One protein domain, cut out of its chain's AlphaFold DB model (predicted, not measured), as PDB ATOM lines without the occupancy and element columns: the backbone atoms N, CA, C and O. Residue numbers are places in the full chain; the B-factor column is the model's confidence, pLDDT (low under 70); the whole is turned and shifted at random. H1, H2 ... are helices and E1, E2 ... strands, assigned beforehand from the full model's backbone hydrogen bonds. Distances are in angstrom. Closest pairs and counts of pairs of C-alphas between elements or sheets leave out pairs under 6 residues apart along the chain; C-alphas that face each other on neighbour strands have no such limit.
ATOM      1  N   ILE A   6      36.911  33.817 -50.238       88.88
ATOM      2  CA  ILE A   6      38.297  33.495 -49.878       88.88
ATOM      3  C   ILE A   6      38.234  32.486 -48.733       88.88
ATOM      4  O   ILE A   6      37.637  32.768 -47.698       88.88
ATOM      5  N   SER A   7      38.828  31.309 -48.913       90.50
ATOM      6  CA  SER A   7      38.864  30.269 -47.881       90.50
ATOM      7  C   SER A   7      40.283  30.098 -47.365       90.50
ATOM      8  O   SER A   7      41.227  29.969 -48.145       90.50
ATOM      9  N   ILE A   8      40.432  30.116 -46.046       89.56
ATOM     10  CA  ILE A   8      41.699  29.916 -45.352       89.56
ATOM     11  C   ILE A   8      41.615  28.572 -44.649       89.56
ATOM     12  O   ILE A   8      40.805  28.401 -43.740       89.56
ATOM     13  N   HIS A   9      42.475  27.637 -45.033       90.12
ATOM     14  CA  HIS A   9      42.560  26.325 -44.402       90.12
ATOM     15  C   HIS A   9      43.908  26.190 -43.704       90.12
ATOM     16  O   HIS A   9      44.956  26.199 -44.345       90.12
ATOM     17  N   PHE A  10      43.882  26.090 -42.376       87.00
ATOM     18  CA  PHE A  10      45.049  25.687 -41.601       87.00
ATOM     19  C   PHE A  10      44.966  24.193 -41.309       87.00
ATOM     20  O   PHE A  10      44.000  23.733 -40.690       87.00
ATOM     21  N   ASP A  11      46.009  23.475 -41.709       82.25
ATOM     22  CA  ASP A  11      46.158  22.037 -41.506       82.25
ATOM     23  C   ASP A  11      47.553  21.694 -40.953       82.25
ATOM     24  O   ASP A  11      48.453  22.537 -40.897       82.25
ATOM     25  N   GLY A  12      47.732  20.455 -40.504       79.75
ATOM     26  CA  GLY A  12      48.977  19.928 -39.975       79.75
ATOM     27  C   GLY A  12      49.257  20.368 -38.532       79.75
ATOM     28  O   GLY A  12      48.353  20.738 -37.784       79.75
ATOM     29  N   PRO A  13      50.531  20.363 -38.092       77.12
ATOM     30  CA  PRO A  13      50.901  20.557 -36.682       77.12
ATOM     31  C   PRO A  13      50.523  21.916 -36.072       77.12
ATOM     32  O   PRO A  13      50.632  22.090 -34.849       77.12
ATOM     33  N   ILE A  14      50.143  22.876 -36.922       77.75
ATOM     34  CA  ILE A  14      49.691  24.221 -36.558       77.75
ATOM     35  C   ILE A  14      48.211  24.264 -36.152       77.75
ATOM     36  O   ILE A  14      47.856  25.114 -35.334       77.75
ATOM     37  N   ALA A  15      47.383  23.348 -36.665       80.00
ATOM     38  CA  ALA A  15      45.977  23.202 -36.314       80.00
ATOM     39  C   ALA A  15      45.809  21.956 -35.435       80.00
ATOM     40  O   ALA A  15      45.861  20.827 -35.911       80.00
ATOM     41  N   ARG A  16      45.657  22.153 -34.122       73.94
ATOM     42  CA  ARG A  16      45.458  21.057 -33.158       73.94
ATOM     43  C   ARG A  16      44.046  21.137 -32.621       73.94
ATOM     44  O   ARG A  16      43.640  22.217 -32.209       73.94
ATOM     45  N   ASP A  17      43.322  20.022 -32.638       78.00
ATOM     46  CA  ASP A  17      41.946  19.939 -32.132       78.00
ATOM     47  C   ASP A  17      41.036  21.033 -32.720       78.00
ATOM     48  O   ASP A  17      40.304  21.710 -32.003       78.00
ATOM     49  N   HIS A  18      41.141  21.263 -34.036       73.94
ATOM     50  CA  HIS A  18      40.404  22.315 -34.756       73.94
ATOM     51  C   HIS A  18      40.665  23.743 -34.250       73.94
ATOM     52  O   HIS A  18      39.889  24.656 -34.521       73.94
ATOM     53  N   ALA A  19      41.781  23.960 -33.553       81.25
ATOM     54  CA  ALA A  19      42.188  25.251 -33.031       81.25
ATOM     55  C   ALA A  19      43.557  25.673 -33.570       81.25
ATOM     56  O   ALA A  19      44.475  24.870 -33.760       81.25
ATOM     57  N   ILE A  20      43.708  26.982 -33.759       85.62
ATOM     58  CA  ILE A  20      44.979  27.629 -34.087       85.62
ATOM     59  C   ILE A  20      45.290  28.712 -33.065       85.62
ATOM     60  O   ILE A  20      44.434  29.181 -32.313       85.62
ATOM     61  N   GLN A  21      46.543  29.150 -33.041       86.31
ATOM     62  CA  GLN A  21      46.931  30.258 -32.182       86.31
ATOM     63  C   GLN A  21      46.284  31.557 -32.658       86.31
ATOM     64  O   GLN A  21      46.428  31.935 -33.821       86.31
ATOM     65  N   LEU A  22      45.684  32.297 -31.722       87.62
ATOM     66  CA  LEU A  22      45.077  33.607 -31.980       87.62
ATOM     67  C   LEU A  22      46.026  34.552 -32.727       87.62
ATOM     68  O   LEU A  22      45.614  35.260 -33.636       87.62
ATOM     69  N   ARG A  23      47.320  34.538 -32.376       87.50
ATOM     70  CA  ARG A  23      48.334  35.370 -33.036       87.50
ATOM     71  C   ARG A  23      48.487  35.040 -34.520       87.50
ATOM     72  O   ARG A  23      48.641  35.963 -35.313       87.50
ATOM     73  N   THR A  24      48.490  33.757 -34.879       87.19
ATOM     74  CA  THR A  24      48.558  33.328 -36.279       87.19
ATOM     75  C   THR A  24      47.311  33.799 -37.001       87.19
ATOM     76  O   THR A  24      47.427  34.487 -38.006       87.19
ATOM     77  N   PHE A  25      46.137  33.519 -36.431       89.62
ATOM     78  CA  PHE A  25      44.870  33.885 -37.046       89.62
ATOM     79  C   PHE A  25      44.746  35.394 -37.284       89.62
ATOM     80  O   PHE A  25      44.504  35.822 -38.406       89.62
ATOM     81  N   ALA A  26      45.007  36.209 -36.258       91.38
ATOM     82  CA  ALA A  26      44.917  37.664 -36.347       91.38
ATOM     83  C   ALA A  26      45.896  38.253 -37.376       91.38
ATOM     84  O   ALA A  26      45.531  39.146 -38.135       91.38
ATOM     85  N   LYS A  27      47.134  37.737 -37.435       92.06
ATOM     86  CA  LYS A  27      48.100  38.155 -38.461       92.06
ATOM     87  C   LYS A  27      47.633  37.768 -39.858       92.06
ATOM     88  O   LYS A  27      47.715  38.593 -40.761       92.06
ATOM     89  N   THR A  28      47.135  36.544 -40.026       92.38
ATOM     90  CA  THR A  28      46.610  36.078 -41.308       92.38
ATOM     91  C   THR A  28      45.472  36.965 -41.793       92.38
ATOM     92  O   THR A  28      45.533  37.443 -42.919       92.38
ATOM     93  N   LEU A  29      44.497  37.265 -40.932       93.50
ATOM     94  CA  LEU A  29      43.394  38.161 -41.280       93.50
ATOM     95  C   LEU A  29      43.881  39.568 -41.654       93.50
ATOM     96  O   LEU A  29      43.440  40.109 -42.661       93.50
ATOM     97  N   GLY A  30      44.827  40.143 -40.904       94.75
ATOM     98  CA  GLY A  30      45.362  41.476 -41.207       94.75
ATOM     99  C   GLY A  30      46.083  41.560 -42.559       94.75
ATOM    100  O   GLY A  30      45.898  42.523 -43.305       94.75
ATOM    101  N   HIS A  31      46.874  40.542 -42.902       95.88
ATOM    102  CA  HIS A  31      47.549  40.472 -44.202       95.88
ATOM    103  C   HIS A  31      46.570  40.196 -45.349       95.88
ATOM    104  O   HIS A  31      46.730  40.769 -46.424       95.88
ATOM    105  N   ILE A  32      45.526  39.392 -45.121       94.88
ATOM    106  CA  ILE A  32      44.464  39.175 -46.115       94.88
ATOM    107  C   ILE A  32      43.690  40.466 -46.377       94.88
ATOM    108  O   ILE A  32      43.534  40.824 -47.540       94.88
ATOM    109  N   GLN A  33      43.280  41.199 -45.336       94.81
ATOM    110  CA  GLN A  33      42.628  42.500 -45.515       94.81
ATOM    111  C   GLN A  33      43.530  43.455 -46.300       94.81
ATOM    112  O   GLN A  33      43.108  44.049 -47.283       94.81
ATOM    113  N   THR A  34      44.817  43.520 -45.949       95.19
ATOM    114  CA  THR A  34      45.773  44.358 -46.684       95.19
ATOM    115  C   THR A  34      45.894  43.928 -48.153       95.19
ATOM    116  O   THR A  34      45.990  44.779 -49.032       95.19
ATOM    117  N   ALA A  35      45.877  42.628 -48.458       95.25
ATOM    118  CA  ALA A  35      45.905  42.138 -49.836       95.25
ATOM    119  C   ALA A  35      44.637  42.524 -50.620       95.25
ATOM    120  O   ALA A  35      44.746  42.920 -51.782       95.25
ATOM    121  N   ILE A  36      43.469  42.453 -49.976       94.94
ATOM    122  CA  ILE A  36      42.177  42.889 -50.525       94.94
ATOM    123  C   ILE A  36      42.218  44.383 -50.848       94.94
ATOM    124  O   ILE A  36      41.990  44.752 -52.000       94.94
ATOM    125  N   ASP A  37      42.597  45.224 -49.884       95.00
ATOM    126  CA  ASP A  37      42.679  46.678 -50.061       95.00
ATOM    127  C   ASP A  37      43.595  47.036 -51.238       95.00
ATOM    128  O   ASP A  37      43.280  47.884 -52.072       95.00
ATOM    129  N   ARG A  38      44.748  46.362 -51.337       94.44
ATOM    130  CA  ARG A  38      45.722  46.599 -52.410       94.44
ATOM    131  C   ARG A  38      45.192  46.181 -53.773       94.44
ATOM    132  O   ARG A  38      45.403  46.906 -54.743       94.44
ATOM    133  N   ALA A  39      44.532  45.031 -53.856       94.25
ATOM    134  CA  ALA A  39      43.931  44.558 -55.094       94.25
ATOM    135  C   ALA A  39      42.799  45.483 -55.555       94.25
ATOM    136  O   ALA A  39      42.740  45.821 -56.735       94.25
ATOM    137  N   PHE A  40      41.966  45.955 -54.628       94.31
ATOM    138  CA  PHE A  40      40.914  46.918 -54.921       94.31
ATOM    139  C   PHE A  40      41.481  48.252 -55.436       94.31
ATOM    140  O   PHE A  40      41.055  48.740 -56.481       94.31
ATOM    141  N   LEU A  41      42.490  48.815 -54.762       93.62
ATOM    142  CA  LEU A  41      43.146  50.056 -55.198       93.62
ATOM    143  C   LEU A  41      43.771  49.922 -56.594       93.62
ATOM    144  O   LEU A  41      43.679  50.847 -57.401       93.62
ATOM    145  N   ASP A  42      44.379  48.771 -56.889       92.62
ATOM    146  CA  ASP A  42      44.963  48.489 -58.202       92.62
ATOM    147  C   ASP A  42      43.891  48.419 -59.303       92.62
ATOM    148  O   ASP A  42      44.111  48.927 -60.398       92.62
ATOM    149  N   ILE A  43      42.709  47.863 -59.008       92.31
ATOM    150  CA  ILE A  43      41.565  47.863 -59.934       92.31
ATOM    151  C   ILE A  43      41.033  49.286 -60.131       92.31
ATOM    152  O   ILE A  43      40.858  49.723 -61.267       92.31
ATOM    153  N   LYS A  44      40.805  50.019 -59.034       91.31
ATOM    154  CA  LYS A  44      40.201  51.357 -59.046       91.31
ATOM    155  C   LYS A  44      41.045  52.377 -59.814       91.31
ATOM    156  O   LYS A  44      40.498  53.179 -60.565       91.31
ATOM    157  N   TYR A  45      42.365  52.351 -59.629       89.31
ATOM    158  CA  TYR A  45      43.281  53.336 -60.217       89.31
ATOM    159  C   TYR A  45      44.111  52.791 -61.389       89.31
ATOM    160  O   TYR A  45      44.912  53.522 -61.970       89.31
ATOM    161  N   GLY A  46      43.964  51.507 -61.733       86.25
ATOM    162  CA  GLY A  46      44.750  50.818 -62.764       86.25
ATOM    163  C   GLY A  46      46.204  50.518 -62.372       86.25
ATOM    164  O   GLY A  46      46.911  49.834 -63.115       86.25
ATOM    165  N   SER A  47      46.657  51.037 -61.229       85.94
ATOM    166  CA  SER A  47      47.965  50.778 -60.635       85.94
ATOM    167  C   SER A  47      47.963  51.156 -59.153       85.94
ATOM    168  O   SER A  47      47.232  52.055 -58.731       85.94
ATOM    169  N   ILE A  48      48.824  50.516 -58.365       87.50
ATOM    170  CA  ILE A  48      49.067  50.881 -56.966       87.50
ATOM    171  C   ILE A  48      50.474  51.455 -56.775       87.50
ATOM    172  O   ILE A  48      51.449  50.975 -57.346       87.50
ATOM    173  N   TRP A  49      50.599  52.470 -55.918       86.38
ATOM    174  CA  TRP A  49      51.880  53.073 -55.547       86.38
ATOM    175  C   TRP A  49      52.260  52.771 -54.095       86.38
ATOM    176  O   TRP A  49      51.495  52.238 -53.282       86.38
ATOM    177  N   LYS A  50      53.500  53.110 -53.748       84.94
ATOM    178  CA  LYS A  50      54.016  52.946 -52.391       84.94
ATOM    179  C   LYS A  50      53.207  53.806 -51.418       84.94
ATOM    180  O   LYS A  50      53.025  54.993 -51.651       84.94
ATOM    181  N   TYR A  51      52.790  53.204 -50.305       86.62
ATOM    182  CA  TYR A  51      51.981  53.845 -49.258       86.62
ATOM    183  C   TYR A  51      50.547  54.216 -49.654       86.62
ATOM    184  O   TYR A  51      49.899  54.926 -48.890       86.62
ATOM    185  N   ALA A  52      50.033  53.719 -50.783       88.88
ATOM    186  CA  ALA A  52      48.609  53.827 -51.078       88.88
ATOM    187  C   ALA A  52      47.781  53.232 -49.921       88.88
ATOM    188  O   ALA A  52      48.128  52.181 -49.367       88.88
ATOM    189  N   ARG A  53      46.723  53.945 -49.530       90.25
ATOM    190  CA  ARG A  53      45.791  53.577 -48.461       90.25
ATOM    191  C   ARG A  53      44.376  53.622 -49.012       90.25
ATOM    192  O   ARG A  53      44.082  54.455 -49.865       90.25
ATOM    193  N   LEU A  54      43.538  52.727 -48.509       92.94
ATOM    194  CA  LEU A  54      42.119  52.718 -48.812       92.94
ATOM    195  C   LEU A  54      41.443  53.912 -48.122       92.94
ATOM    196  O   LEU A  54      41.734  54.177 -46.953       92.94
ATOM    197  N   SER A  55      40.591  54.635 -48.853       92.69
ATOM    198  CA  SER A  55      39.758  55.699 -48.282       92.69
ATOM    199  C   SER A  55      38.593  55.092 -47.506       92.69
ATOM    200  O   SER A  55      38.139  54.005 -47.857       92.69
ATOM    201  N   GLU A  56      38.072  55.800 -46.504       92.12
ATOM    202  CA  GLU A  56      36.887  55.362 -45.748       92.12
ATOM    203  C   GLU A  56      35.673  55.146 -46.668       92.12
ATOM    204  O   GLU A  56      34.942  54.176 -46.495       92.12
ATOM    205  N   ASP A  57      35.528  55.971 -47.712       91.12
ATOM    206  CA  ASP A  57      34.446  55.855 -48.706       91.12
ATOM    207  C   ASP A  57      34.463  54.527 -49.482       91.12
ATOM    208  O   ASP A  57      33.459  54.121 -50.062       91.12
ATOM    209  N   ASP A  58      35.614  53.856 -49.522       90.62
ATOM    210  CA  ASP A  58      35.804  52.611 -50.263       90.62
ATOM    211  C   ASP A  58      35.683  51.364 -49.371       90.62
ATOM    212  O   ASP A  58      35.757  50.244 -49.877       90.62
ATOM    213  N   TYR A  59      35.491  51.521 -48.054       90.06
ATOM    214  CA  TYR A  59      35.489  50.392 -47.114       90.06
ATOM    215  C   TYR A  59      34.405  49.366 -47.436       90.06
ATOM    216  O   TYR A  59      34.685  48.167 -47.423       90.06
ATOM    217  N   GLU A  60      33.212  49.824 -47.818       88.06
ATOM    218  CA  GLU A  60      32.086  48.954 -48.178       88.06
ATOM    219  C   GLU A  60      32.413  48.015 -49.354       88.06
ATOM    220  O   GLU A  60      31.949  46.878 -49.387       88.06
ATOM    221  N   GLN A  61      33.269  48.448 -50.287       88.19
ATOM    222  CA  GLN A  61      33.651  47.681 -51.486       88.19
ATOM    223  C   GLN A  61      34.740  46.635 -51.196       88.19
ATOM    224  O   GLN A  61      35.030  45.755 -52.008       88.19
ATOM    225  N   THR A  62      35.359  46.726 -50.020       90.06
ATOM    226  CA  THR A  62      36.397  45.805 -49.536       90.06
ATOM    227  C   THR A  62      35.945  45.005 -48.323       90.06
ATOM    228  O   THR A  62      36.769  44.366 -47.667       90.06
ATOM    229  N   ASP A  63      34.647  45.035 -48.019       89.69
ATOM    230  CA  ASP A  63      34.094  44.358 -46.859       89.69
ATOM    231  C   ASP A  63      33.927  42.855 -47.123       89.69
ATOM    232  O   ASP A  63      33.379  42.422 -48.146       89.69
ATOM    233  N   PHE A  64      34.434  42.054 -46.187       91.56
ATOM    234  CA  PHE A  64      34.368  40.601 -46.213       91.56
ATOM    235  C   PHE A  64      33.913  40.078 -44.857       91.56
ATOM    236  O   PHE A  64      34.561  40.273 -43.827       91.56
ATOM    237  N   LEU A  65      32.828  39.312 -44.871       90.06
ATOM    238  CA  LEU A  65      32.261  38.703 -43.682       90.06
ATOM    239  C   LEU A  65      32.935  37.364 -43.393       90.06
ATOM    240  O   LEU A  65      32.899  36.441 -44.212       90.06
ATOM    241  N   LEU A  66      33.498  37.239 -42.193       89.88
ATOM    242  CA  LEU A  66      34.008  35.974 -41.675       89.88
ATOM    243  C   LEU A  66      32.845  35.072 -41.250       89.88
ATOM    244  O   LEU A  66      32.085  35.396 -40.337       89.88
ATOM    245  N   GLN A  67      32.724  33.916 -41.898       87.88
ATOM    246  CA  GLN A  67      31.758  32.892 -41.523       87.88
ATOM    247  C   GLN A  67      32.239  32.050 -40.339       87.88
ATOM    248  O   GLN A  67      33.410  32.058 -39.955       87.88
ATOM    249  N   GLN A  68      31.308  31.271 -39.783       82.44
ATOM    250  CA  GLN A  68      31.618  30.277 -38.766       82.44
ATOM    251  C   GLN A  68      32.667  29.283 -39.277       82.44
ATOM    252  O   GLN A  68      32.586  28.787 -40.403       82.44
ATOM    253  N   THR A  69      33.644  28.985 -38.424       82.69
ATOM    254  CA  THR A  69      34.717  28.046 -38.741       82.69
ATOM    255  C   THR A  69      34.197  26.616 -38.859       82.69
ATOM    256  O   THR A  69      33.292  26.225 -38.119       82.69
ATOM    257  N   ARG A  70      34.784  25.824 -39.762       80.62
ATOM    258  CA  ARG A  70      34.381  24.430 -40.034       80.62
ATOM    259  C   ARG A  70      35.419  23.416 -39.542       80.62
ATOM    260  O   ARG A  70      36.604  23.735 -39.468       80.62
ATOM    261  N   GLU A  71      34.957  22.201 -39.235       69.62
ATOM    262  CA  GLU A  71      35.789  21.040 -38.876       69.62
ATOM    263  C   GLU A  71      36.501  20.436 -40.110       69.62
ATOM    264  O   GLU A  71      36.110  20.689 -41.250       69.62
ATOM    265  N   GLY A  72      37.557  19.639 -39.890       67.75
ATOM    266  CA  GLY A  72      38.483  19.154 -40.941       67.75
ATOM    267  C   GLY A  72      39.812  19.930 -41.036       67.75
ATOM    268  O   GLY A  72      40.503  19.898 -42.048       67.75
ATOM    269  N   GLY A  73      40.131  20.669 -39.976       69.31
ATOM    270  CA  GLY A  73      41.200  21.665 -39.867       69.31
ATOM    271  C   GLY A  73      40.647  22.878 -39.119       69.31
ATOM    272  O   GLY A  73      39.539  22.800 -38.588       69.31
ATOM    273  N   PHE A  74      41.384  23.987 -39.064       82.94
ATOM    274  CA  PHE A  74      40.764  25.287 -38.783       82.94
ATOM    275  C   PHE A  74      40.501  25.954 -40.135       82.94
ATOM    276  O   PHE A  74      41.440  26.405 -40.795       82.94
ATOM    277  N   ILE A  75      39.238  25.952 -40.571       86.44
ATOM    278  CA  ILE A  75      38.819  26.537 -41.851       86.44
ATOM    279  C   ILE A  75      38.021  27.807 -41.579       86.44
ATOM    280  O   ILE A  75      37.021  27.757 -40.864       86.44
ATOM    281  N   ALA A  76      38.450  28.920 -42.166       88.56
ATOM    282  CA  ALA A  76      37.797  30.219 -42.083       88.56
ATOM    283  C   ALA A  76      37.416  30.705 -43.486       88.56
ATOM    284  O   ALA A  76      38.277  30.878 -44.347       88.56
ATOM    285  N   ASP A  77      36.123  30.930 -43.695       90.19
ATOM    286  CA  ASP A  77      35.559  31.361 -44.971       90.19
ATOM    287  C   ASP A  77      35.204  32.852 -44.904       90.19
ATOM    288  O   ASP A  77      34.455  33.275 -44.026       90.19
ATOM    289  N   LEU A  78      35.738  33.642 -45.833       90.94
ATOM    290  CA  LEU A  78      35.482  35.074 -45.977       90.94
ATOM    291  C   LEU A  78      34.602  35.307 -47.205       90.94
ATOM    292  O   LEU A  78      35.014  35.006 -48.329       90.94
ATOM    293  N   ILE A  79      33.400  35.841 -47.004       90.31
ATOM    294  CA  ILE A  79      32.450  36.125 -48.086       90.31
ATOM    295  C   ILE A  79      32.406  37.624 -48.345       90.31
ATOM    296  O   ILE A  79      32.116  38.389 -47.432       90.31
ATOM    297  N   GLY A  80      32.661  38.021 -49.590       86.75
ATOM    298  CA  GLY A  80      32.530  39.410 -50.015       86.75
ATOM    299  C   GLY A  80      31.077  39.877 -49.962       86.75
ATOM    300  O   GLY A  80      30.183  39.149 -50.406       86.75
ATOM    301  N   SER A  81      30.866  41.072 -49.414       79.44
ATOM    302  CA  SER A  81      29.540  41.671 -49.231       79.44
ATOM    303  C   SER A  81      28.915  42.154 -50.551       79.44
ATOM    304  O   SER A  81      27.694  42.112 -50.691       79.44
ATOM    305  N   ASP A  82      29.733  42.545 -51.534       82.19
ATOM    306  CA  ASP A  82      29.308  43.097 -52.826       82.19
ATOM    307  C   ASP A  82      29.795  42.238 -54.021       82.19
ATOM    308  O   ASP A  82      30.653  41.356 -53.901       82.19
ATOM    309  N   GLU A  83      29.222  42.458 -55.207       78.75
ATOM    310  CA  GLU A  83      29.653  41.850 -56.471       78.75
ATOM    311  C   GLU A  83      31.034  42.361 -56.911       78.75
ATOM    312  O   GLU A  83      31.800  41.602 -57.512       78.75
ATOM    313  N   SER A  84      31.399  43.600 -56.557       76.38
ATOM    314  CA  SER A  84      32.726  44.178 -56.831       76.38
ATOM    315  C   SER A  84      33.874  43.398 -56.160       76.38
ATOM    316  O   SER A  84      34.990  43.330 -56.691       76.38
ATOM    317  N   ASN A  85      33.603  42.684 -55.059       85.69
ATOM    318  CA  ASN A  85      34.571  41.805 -54.396       85.69
ATOM    319  C   ASN A  85      35.079  40.680 -55.310       85.69
ATOM    320  O   ASN A  85      36.180  40.161 -55.104       85.69
ATOM    321  N   LYS A  86      34.305  40.289 -56.328       89.38
ATOM    322  CA  LYS A  86      34.691  39.243 -57.281       89.38
ATOM    323  C   LYS A  86      35.907  39.632 -58.111       89.38
ATOM    324  O   LYS A  86      36.794  38.802 -58.337       89.38
ATOM    325  N   ASP A  87      35.948  40.878 -58.563       91.12
ATOM    326  CA  ASP A  87      37.050  41.387 -59.372       91.12
ATOM    327  C   ASP A  87      38.301  41.520 -58.506       91.12
ATOM    328  O   ASP A  87      39.387  41.112 -58.916       91.12
ATOM    329  N   THR A  88      38.124  41.944 -57.253       92.44
ATOM    330  CA  THR A  88      39.184  41.984 -56.238       92.44
ATOM    331  C   THR A  88      39.775  40.598 -55.965       92.44
ATOM    332  O   THR A  88      40.992  40.425 -56.025       92.44
ATOM    333  N   ILE A  89      38.948  39.567 -55.758       92.62
ATOM    334  CA  ILE A  89      39.426  38.181 -55.594       92.62
ATOM    335  C   ILE A  89      40.148  37.695 -56.851       92.62
ATOM    336  O   ILE A  89      41.224  37.105 -56.764       92.62
ATOM    337  N   THR A  90      39.579  37.962 -58.027       92.94
ATOM    338  CA  THR A  90      40.197  37.599 -59.307       92.94
ATOM    339  C   THR A  90      41.577  38.240 -59.445       92.94
ATOM    340  O   THR A  90      42.539  37.582 -59.839       92.94
ATOM    341  N   ARG A  91      41.709  39.506 -59.049       92.94
ATOM    342  CA  ARG A  91      42.965  40.252 -59.065       92.94
ATOM    343  C   ARG A  91      44.011  39.676 -58.115       92.94
ATOM    344  O   ARG A  91      45.180  39.597 -58.502       92.94
ATOM    345  N   ILE A  92      43.602  39.269 -56.913       94.19
ATOM    346  CA  ILE A  92      44.472  38.586 -55.945       94.19
ATOM    347  C   ILE A  92      44.952  37.252 -56.523       94.19
ATOM    348  O   ILE A  92      46.155  37.000 -56.545       94.19
ATOM    349  N   ASN A  93      44.041  36.433 -57.055       93.19
ATOM    350  CA  ASN A  93      44.390  35.149 -57.666       93.19
ATOM    351  C   ASN A  93      45.396  35.325 -58.807       93.19
ATOM    352  O   ASN A  93      46.396  34.618 -58.841       93.19
ATOM    353  N   ASN A  94      45.192  36.310 -59.684       92.62
ATOM    354  CA  ASN A  94      46.115  36.591 -60.785       92.62
ATOM    355  C   ASN A  94      47.506  37.041 -60.305       92.62
ATOM    356  O   ASN A  94      48.496  36.718 -60.954       92.62
ATOM    357  N   ALA A  95      47.600  37.762 -59.181       92.38
ATOM    358  CA  ALA A  95      48.892  38.134 -58.595       92.38
ATOM    359  C   ALA A  95      49.625  36.934 -57.983       92.38
ATOM    360  O   ALA A  95      50.847  36.844 -58.076       92.38
ATOM    361  N   VAL A  96      48.893  36.046 -57.309       91.62
ATOM    362  CA  VAL A  96      49.475  34.966 -56.496       91.62
ATOM    363  C   VAL A  96      49.731  33.696 -57.309       91.62
ATOM    364  O   VAL A  96      50.714  33.005 -57.044       91.62
ATOM    365  N   ALA A  97      48.897  33.399 -58.309       91.38
ATOM    366  CA  ALA A  97      48.989  32.180 -59.111       91.38
ATOM    367  C   ALA A  97      50.385  31.935 -59.710       91.38
ATOM    368  O   ALA A  97      50.886  30.827 -59.523       91.38
ATOM    369  N   PRO A  98      51.087  32.928 -60.300       89.88
ATOM    370  CA  PRO A  98      52.427  32.701 -60.842       89.88
ATOM    371  C   PRO A  98      53.432  32.227 -59.785       89.88
ATOM    372  O   PRO A  98      54.220  31.318 -60.034       89.88
ATOM    373  N   ALA A  99      53.386  32.804 -58.580       86.44
ATOM    374  CA  ALA A  99      54.272  32.408 -57.486       86.44
ATOM    375  C   ALA A  99      53.945  30.996 -56.974       86.44
ATOM    376  O   ALA A  99      54.847  30.224 -56.646       86.44
ATOM    377  N   TYR A 100      52.658  30.647 -56.931       86.06
ATOM    378  CA  TYR A 100      52.202  29.317 -56.540       86.06
ATOM    379  C   TYR A 100      52.618  28.250 -57.563       86.06
ATOM    380  O   TYR A 100      53.210  27.235 -57.198       86.06
ATOM    381  N   GLU A 101      52.389  28.500 -58.851       87.88
ATOM    382  CA  GLU A 101      52.817  27.625 -59.946       87.88
ATOM    383  C   GLU A 101      54.336  27.433 -59.951       87.88
ATOM    384  O   GLU A 101      54.811  26.300 -60.050       87.88
ATOM    385  N   GLN A 102      55.101  28.511 -59.745       83.75
ATOM    386  CA  GLN A 102      56.555  28.437 -59.637       83.75
ATOM    387  C   GLN A 102      56.999  27.580 -58.442       83.75
ATOM    388  O   GLN A 102      57.909  26.771 -58.594       83.75
ATOM    389  N   SER A 103      56.342  27.699 -57.282       80.50
ATOM    390  CA  SER A 103      56.667  26.877 -56.105       80.50
ATOM    391  C   SER A 103      56.362  25.387 -56.282       80.50
ATOM    392  O   SER A 103      57.050  24.555 -55.699       80.50
ATOM    393  N   ASN A 104      55.369  25.049 -57.111       82.38
ATOM    394  CA  ASN A 104      55.034  23.662 -57.439       82.38
ATOM    395  C   ASN A 104      55.916  23.093 -58.555       82.38
ATOM    396  O   ASN A 104      55.992  21.876 -58.734       82.38
ATOM    397  N   SER A 105      56.571  23.954 -59.333       80.62
ATOM    398  CA  SER A 105      57.536  23.514 -60.328       80.62
ATOM    399  C   SER A 105      58.808  23.015 -59.636       80.62
ATOM    400  O   SER A 105      59.334  23.652 -58.729       80.62
ATOM    401  N   SER A 106      59.356  21.884 -60.085       66.25
ATOM    402  CA  SER A 106      60.655  21.385 -59.602       66.25
ATOM    403  C   SER A 106      61.845  22.184 -60.152       66.25
ATOM    404  O   SER A 106      62.991  21.752 -60.019       66.25
ATOM    405  N   GLN A 107      61.590  23.308 -60.829       65.44
ATOM    406  CA  GLN A 107      62.644  24.136 -61.390       65.44
ATOM    407  C   GLN A 107      63.327  24.918 -60.263       65.44
ATOM    408  O   GLN A 107      62.646  25.495 -59.411       65.44
ATOM    409  N   SER A 154      53.295  43.559 -54.472       93.06
ATOM    410  CA  SER A 154      52.756  44.134 -53.259       93.06
ATOM    411  C   SER A 154      51.617  43.315 -52.650       93.06
ATOM    412  O   SER A 154      51.508  43.286 -51.430       93.06
ATOM    413  N   ILE A 155      50.835  42.610 -53.473       94.00
ATOM    414  CA  ILE A 155      49.834  41.629 -53.032       94.00
ATOM    415  C   ILE A 155      50.542  40.354 -52.555       94.00
ATOM    416  O   ILE A 155      50.332  39.919 -51.427       94.00
ATOM    417  N   VAL A 156      51.445  39.796 -53.371       94.25
ATOM    418  CA  VAL A 156      52.196  38.560 -53.069       94.25
ATOM    419  C   VAL A 156      52.976  38.674 -51.760       94.25
ATOM    420  O   VAL A 156      53.017  37.727 -50.975       94.25
ATOM    421  N   LYS A 157      53.555  39.846 -51.478       94.19
ATOM    422  CA  LYS A 157      54.262  40.106 -50.221       94.19
ATOM    423  C   LYS A 157      53.398  39.819 -48.991       94.19
ATOM    424  O   LYS A 157      53.925  39.301 -48.012       94.19
ATOM    425  N   GLU A 158      52.109  40.151 -49.014       94.69
ATOM    426  CA  GLU A 158      51.229  39.919 -47.863       94.69
ATOM    427  C   GLU A 158      51.029  38.415 -47.613       94.69
ATOM    428  O   GLU A 158      51.069  37.973 -46.466       94.69
ATOM    429  N   PHE A 159      50.957  37.597 -48.669       91.81
ATOM    430  CA  PHE A 159      50.922  36.135 -48.547       91.81
ATOM    431  C   PHE A 159      52.238  35.553 -48.015       91.81
ATOM    432  O   PHE A 159      52.214  34.657 -47.167       91.81
ATOM    433  N   ASP A 160      53.391  36.095 -48.416       91.00
ATOM    434  CA  ASP A 160      54.676  35.704 -47.817       91.00
ATOM    435  C   ASP A 160      54.742  36.046 -46.317       91.00
ATOM    436  O   ASP A 160      55.257  35.253 -45.524       91.00
ATOM    437  N   GLN A 161      54.156  37.168 -45.878       91.69
ATOM    438  CA  GLN A 161      54.071  37.488 -44.446       91.69
ATOM    439  C   GLN A 161      53.211  36.479 -43.671       91.69
ATOM    440  O   GLN A 161      53.583  36.085 -42.558       91.69
ATOM    441  N   ILE A 162      52.114  36.000 -44.267       91.19
ATOM    442  CA  ILE A 162      51.299  34.912 -43.703       91.19
ATOM    443  C   ILE A 162      52.150  33.643 -43.567       91.19
ATOM    444  O   ILE A 162      52.256  33.077 -42.475       91.19
ATOM    445  N   ALA A 163      52.830  33.237 -44.642       86.81
ATOM    446  CA  ALA A 163      53.708  32.068 -44.637       86.81
ATOM    447  C   ALA A 163      54.861  32.209 -43.626       86.81
ATOM    448  O   ALA A 163      55.247  31.243 -42.966       86.81
ATOM    449  N   SER A 164      55.416  33.409 -43.458       84.75
ATOM    450  CA  SER A 164      56.460  33.715 -42.472       84.75
ATOM    451  C   SER A 164      55.967  33.526 -41.032       84.75
ATOM    452  O   SER A 164      56.647  32.893 -40.218       84.75
ATOM    453  N   ALA A 165      54.752  33.991 -40.718       81.88
ATOM    454  CA  ALA A 165      54.143  33.786 -39.404       81.88
ATOM    455  C   ALA A 165      53.952  32.292 -39.079       81.88
ATOM    456  O   ALA A 165      54.212  31.868 -37.949       81.88
ATOM    457  N   ILE A 166      53.563  31.496 -40.079       81.62
ATOM    458  CA  ILE A 166      53.403  30.038 -39.968       81.62
ATOM    459  C   ILE A 166      54.767  29.350 -39.777       81.62
ATOM    460  O   ILE A 166      54.938  28.574 -38.832       81.62
ATOM    461  N   ARG A 167      55.772  29.684 -40.600       81.19
ATOM    462  CA  ARG A 167      57.142  29.137 -40.510       81.19
ATOM    463  C   ARG A 167      57.786  29.402 -39.151       81.19
ATOM    464  O   ARG A 167      58.341  28.490 -38.536       81.19
ATOM    465  N   GLY A 168      57.686  30.636 -38.656       75.00
ATOM    466  CA  GLY A 168      58.223  31.002 -37.346       75.00
ATOM    467  C   GLY A 168      57.629  30.154 -36.220       75.00
ATOM    468  O   GLY A 168      58.348  29.732 -35.312       75.00
ATOM    469  N   LEU A 169      56.334  29.839 -36.305       69.19
ATOM    470  CA  LEU A 169      55.675  28.983 -35.328       69.19
ATOM    471  C   LEU A 169      56.132  27.525 -35.428       69.19
ATOM    472  O   LEU A 169      56.402  26.910 -34.394       69.19
ATOM    473  N   TYR A 170      56.250  26.988 -36.642       69.12
ATOM    474  CA  TYR A 170      56.723  25.622 -36.862       69.12
ATOM    475  C   TYR A 170      58.099  25.393 -36.224       69.12
ATOM    476  O   TYR A 170      58.294  24.434 -35.478       69.12
ATOM    477  N   ILE A 171      59.022  26.344 -36.399       69.31
ATOM    478  CA  ILE A 171      60.357  26.307 -35.785       69.31
ATOM    479  C   ILE A 171      60.269  26.290 -34.250       69.31
ATOM    480  O   ILE A 171      60.997  25.542 -33.596       69.31
ATOM    481  N   ILE A 172      59.382  27.094 -33.652       66.81
ATOM    482  CA  ILE A 172      59.187  27.127 -32.192       66.81
ATOM    483  C   ILE A 172      58.602  25.804 -31.685       66.81
ATOM    484  O   ILE A 172      59.053  25.293 -30.656       66.81
ATOM    485  N   LEU A 173      57.615  25.246 -32.392       62.03
ATOM    486  CA  LEU A 173      57.006  23.959 -32.057       62.03
ATOM    487  C   LEU A 173      58.047  22.837 -32.134       62.03
ATOM    488  O   LEU A 173      58.223  22.129 -31.147       62.03
ATOM    489  N   CYS A 174      58.815  22.755 -33.223       60.16
ATOM    490  CA  CYS A 174      59.928  21.816 -33.374       60.16
ATOM    491  C   CYS A 174      60.963  21.945 -32.242       60.16
ATOM    492  O   CYS A 174      61.318  20.950 -31.610       60.16
ATOM    493  N   LYS A 175      61.402  23.167 -31.907       60.09
ATOM    494  CA  LYS A 175      62.364  23.398 -30.811       60.09
ATOM    495  C   LYS A 175      61.827  22.967 -29.442       60.09
ATOM    496  O   LYS A 175      62.586  22.434 -28.635       60.09
ATOM    497  N   ARG A 176      60.531  23.166 -29.170       57.44
ATOM    498  CA  ARG A 176      59.890  22.703 -27.925       57.44
ATOM    499  C   ARG A 176      59.815  21.179 -27.836       57.44
ATOM    500  O   ARG A 176      59.989  20.648 -26.741       57.44
ATOM    501  N   THR A 177      59.599  20.490 -28.954       53.84
ATOM    502  CA  THR A 177      59.569  19.019 -29.009       53.84
ATOM    503  C   THR A 177      60.969  18.422 -28.821       53.84
ATOM    504  O   THR A 177      61.135  17.478 -28.056       53.84
ATOM    505  N   ILE A 178      62.008  19.029 -29.407       52.47
ATOM    506  CA  ILE A 178      63.408  18.574 -29.272       52.47
ATOM    507  C   ILE A 178      63.920  18.686 -27.820       52.47
ATOM    508  O   ILE A 178      64.705  17.851 -27.374       52.47
ATOM    509  N   GLY A 179      63.423  19.653 -27.039       51.41
ATOM    510  CA  GLY A 179      63.732  19.784 -25.606       51.41
ATOM    511  C   GLY A 179      63.157  18.675 -24.706       51.41
ATOM    512  O   GLY A 179      63.514  18.601 -23.531       51.41
ATOM    513  N   ARG A 180      62.288  17.800 -25.229       49.94
ATOM    514  CA  ARG A 180      61.719  16.634 -24.532       49.94
ATOM    515  C   ARG A 180      61.909  15.375 -25.397       49.94
ATOM    516  O   ARG A 180      60.979  14.956 -26.058       49.94
TER     517      ARG A 180
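This is residues 6 to 107 and 154 to 180 of the 189 residues of an uncharacterized protein of Herbaspirillum rubrisubalbicans Os34 (UniProt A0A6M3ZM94). Two long helices, H1 and H4, run side by side in opposite directions, with a small sheet covering one side of H1 and H3 crossing near one end of the pair. Residues 101 to 107 and 175 to 180 stick out. The printed part has 129 residues with E1, H1, H2, E2, E3, H3 and H4 in that order; the antiparallel sheet runs E1, E3, E2, and the class is mostly helix. It is only just compact, close to loose, with a radius of gyration of the C-alphas of 16.4 A and spans of 54 by 38 by 26 A.

E1, residues 6 to 10, neighbours E3, residues 74 to 80, with N 8 and O 76 2.8 A apart. E2, residues 64 to 66, forms a hairpin with E3, with N 65 and O 79 2.8 A apart; both atom pairs are within hydrogen-bond range. H1, residues 22 to 45, is on the sheet at a height of 9.7 A, giving two layers, helix over sheet. E1, H1, H2, residues 56 to 62, and E2 form a split strand-helix-strand unit, its same-way strands separated by E3, with a right-handed crossover. H1 only just touches H2, with 3 pairs of C-alphas within 8 A, the closest those of Asp 37 and Thr 62, 6.4 A. H3, residues 85 to 104, touches H1, closest C-alphas Phe 40 and Thr 88, 5.4 A. H4, residues 154 to 178, touches H1 at a shallow tilt of 12 degrees, opposite ways, closest C-alphas Ala 35 and Ile 155, 5.1 A. Every O i to N i+4 pair is within range in H1, against 14 of 16 in H3, 19 of 21 in H4 and 0 of 3 in H2, which has 3 of 4 O i to N i+3 pairs.

E1 begins at C-alpha 6 (38.297, 33.495, -49.878). H1 measures 34.5 A, H3 27.5 A and H4 36.6 A, ending at C-alpha 178 (63.408, 18.574, -29.272).

Residues 108 to 153 are not printed; C-alphas 107 and 154 are 23.7 A apart. E1 to H1 is a long link. Confidence is under 70 at residues 71 to 73, 106 to 107 and 169 to 180.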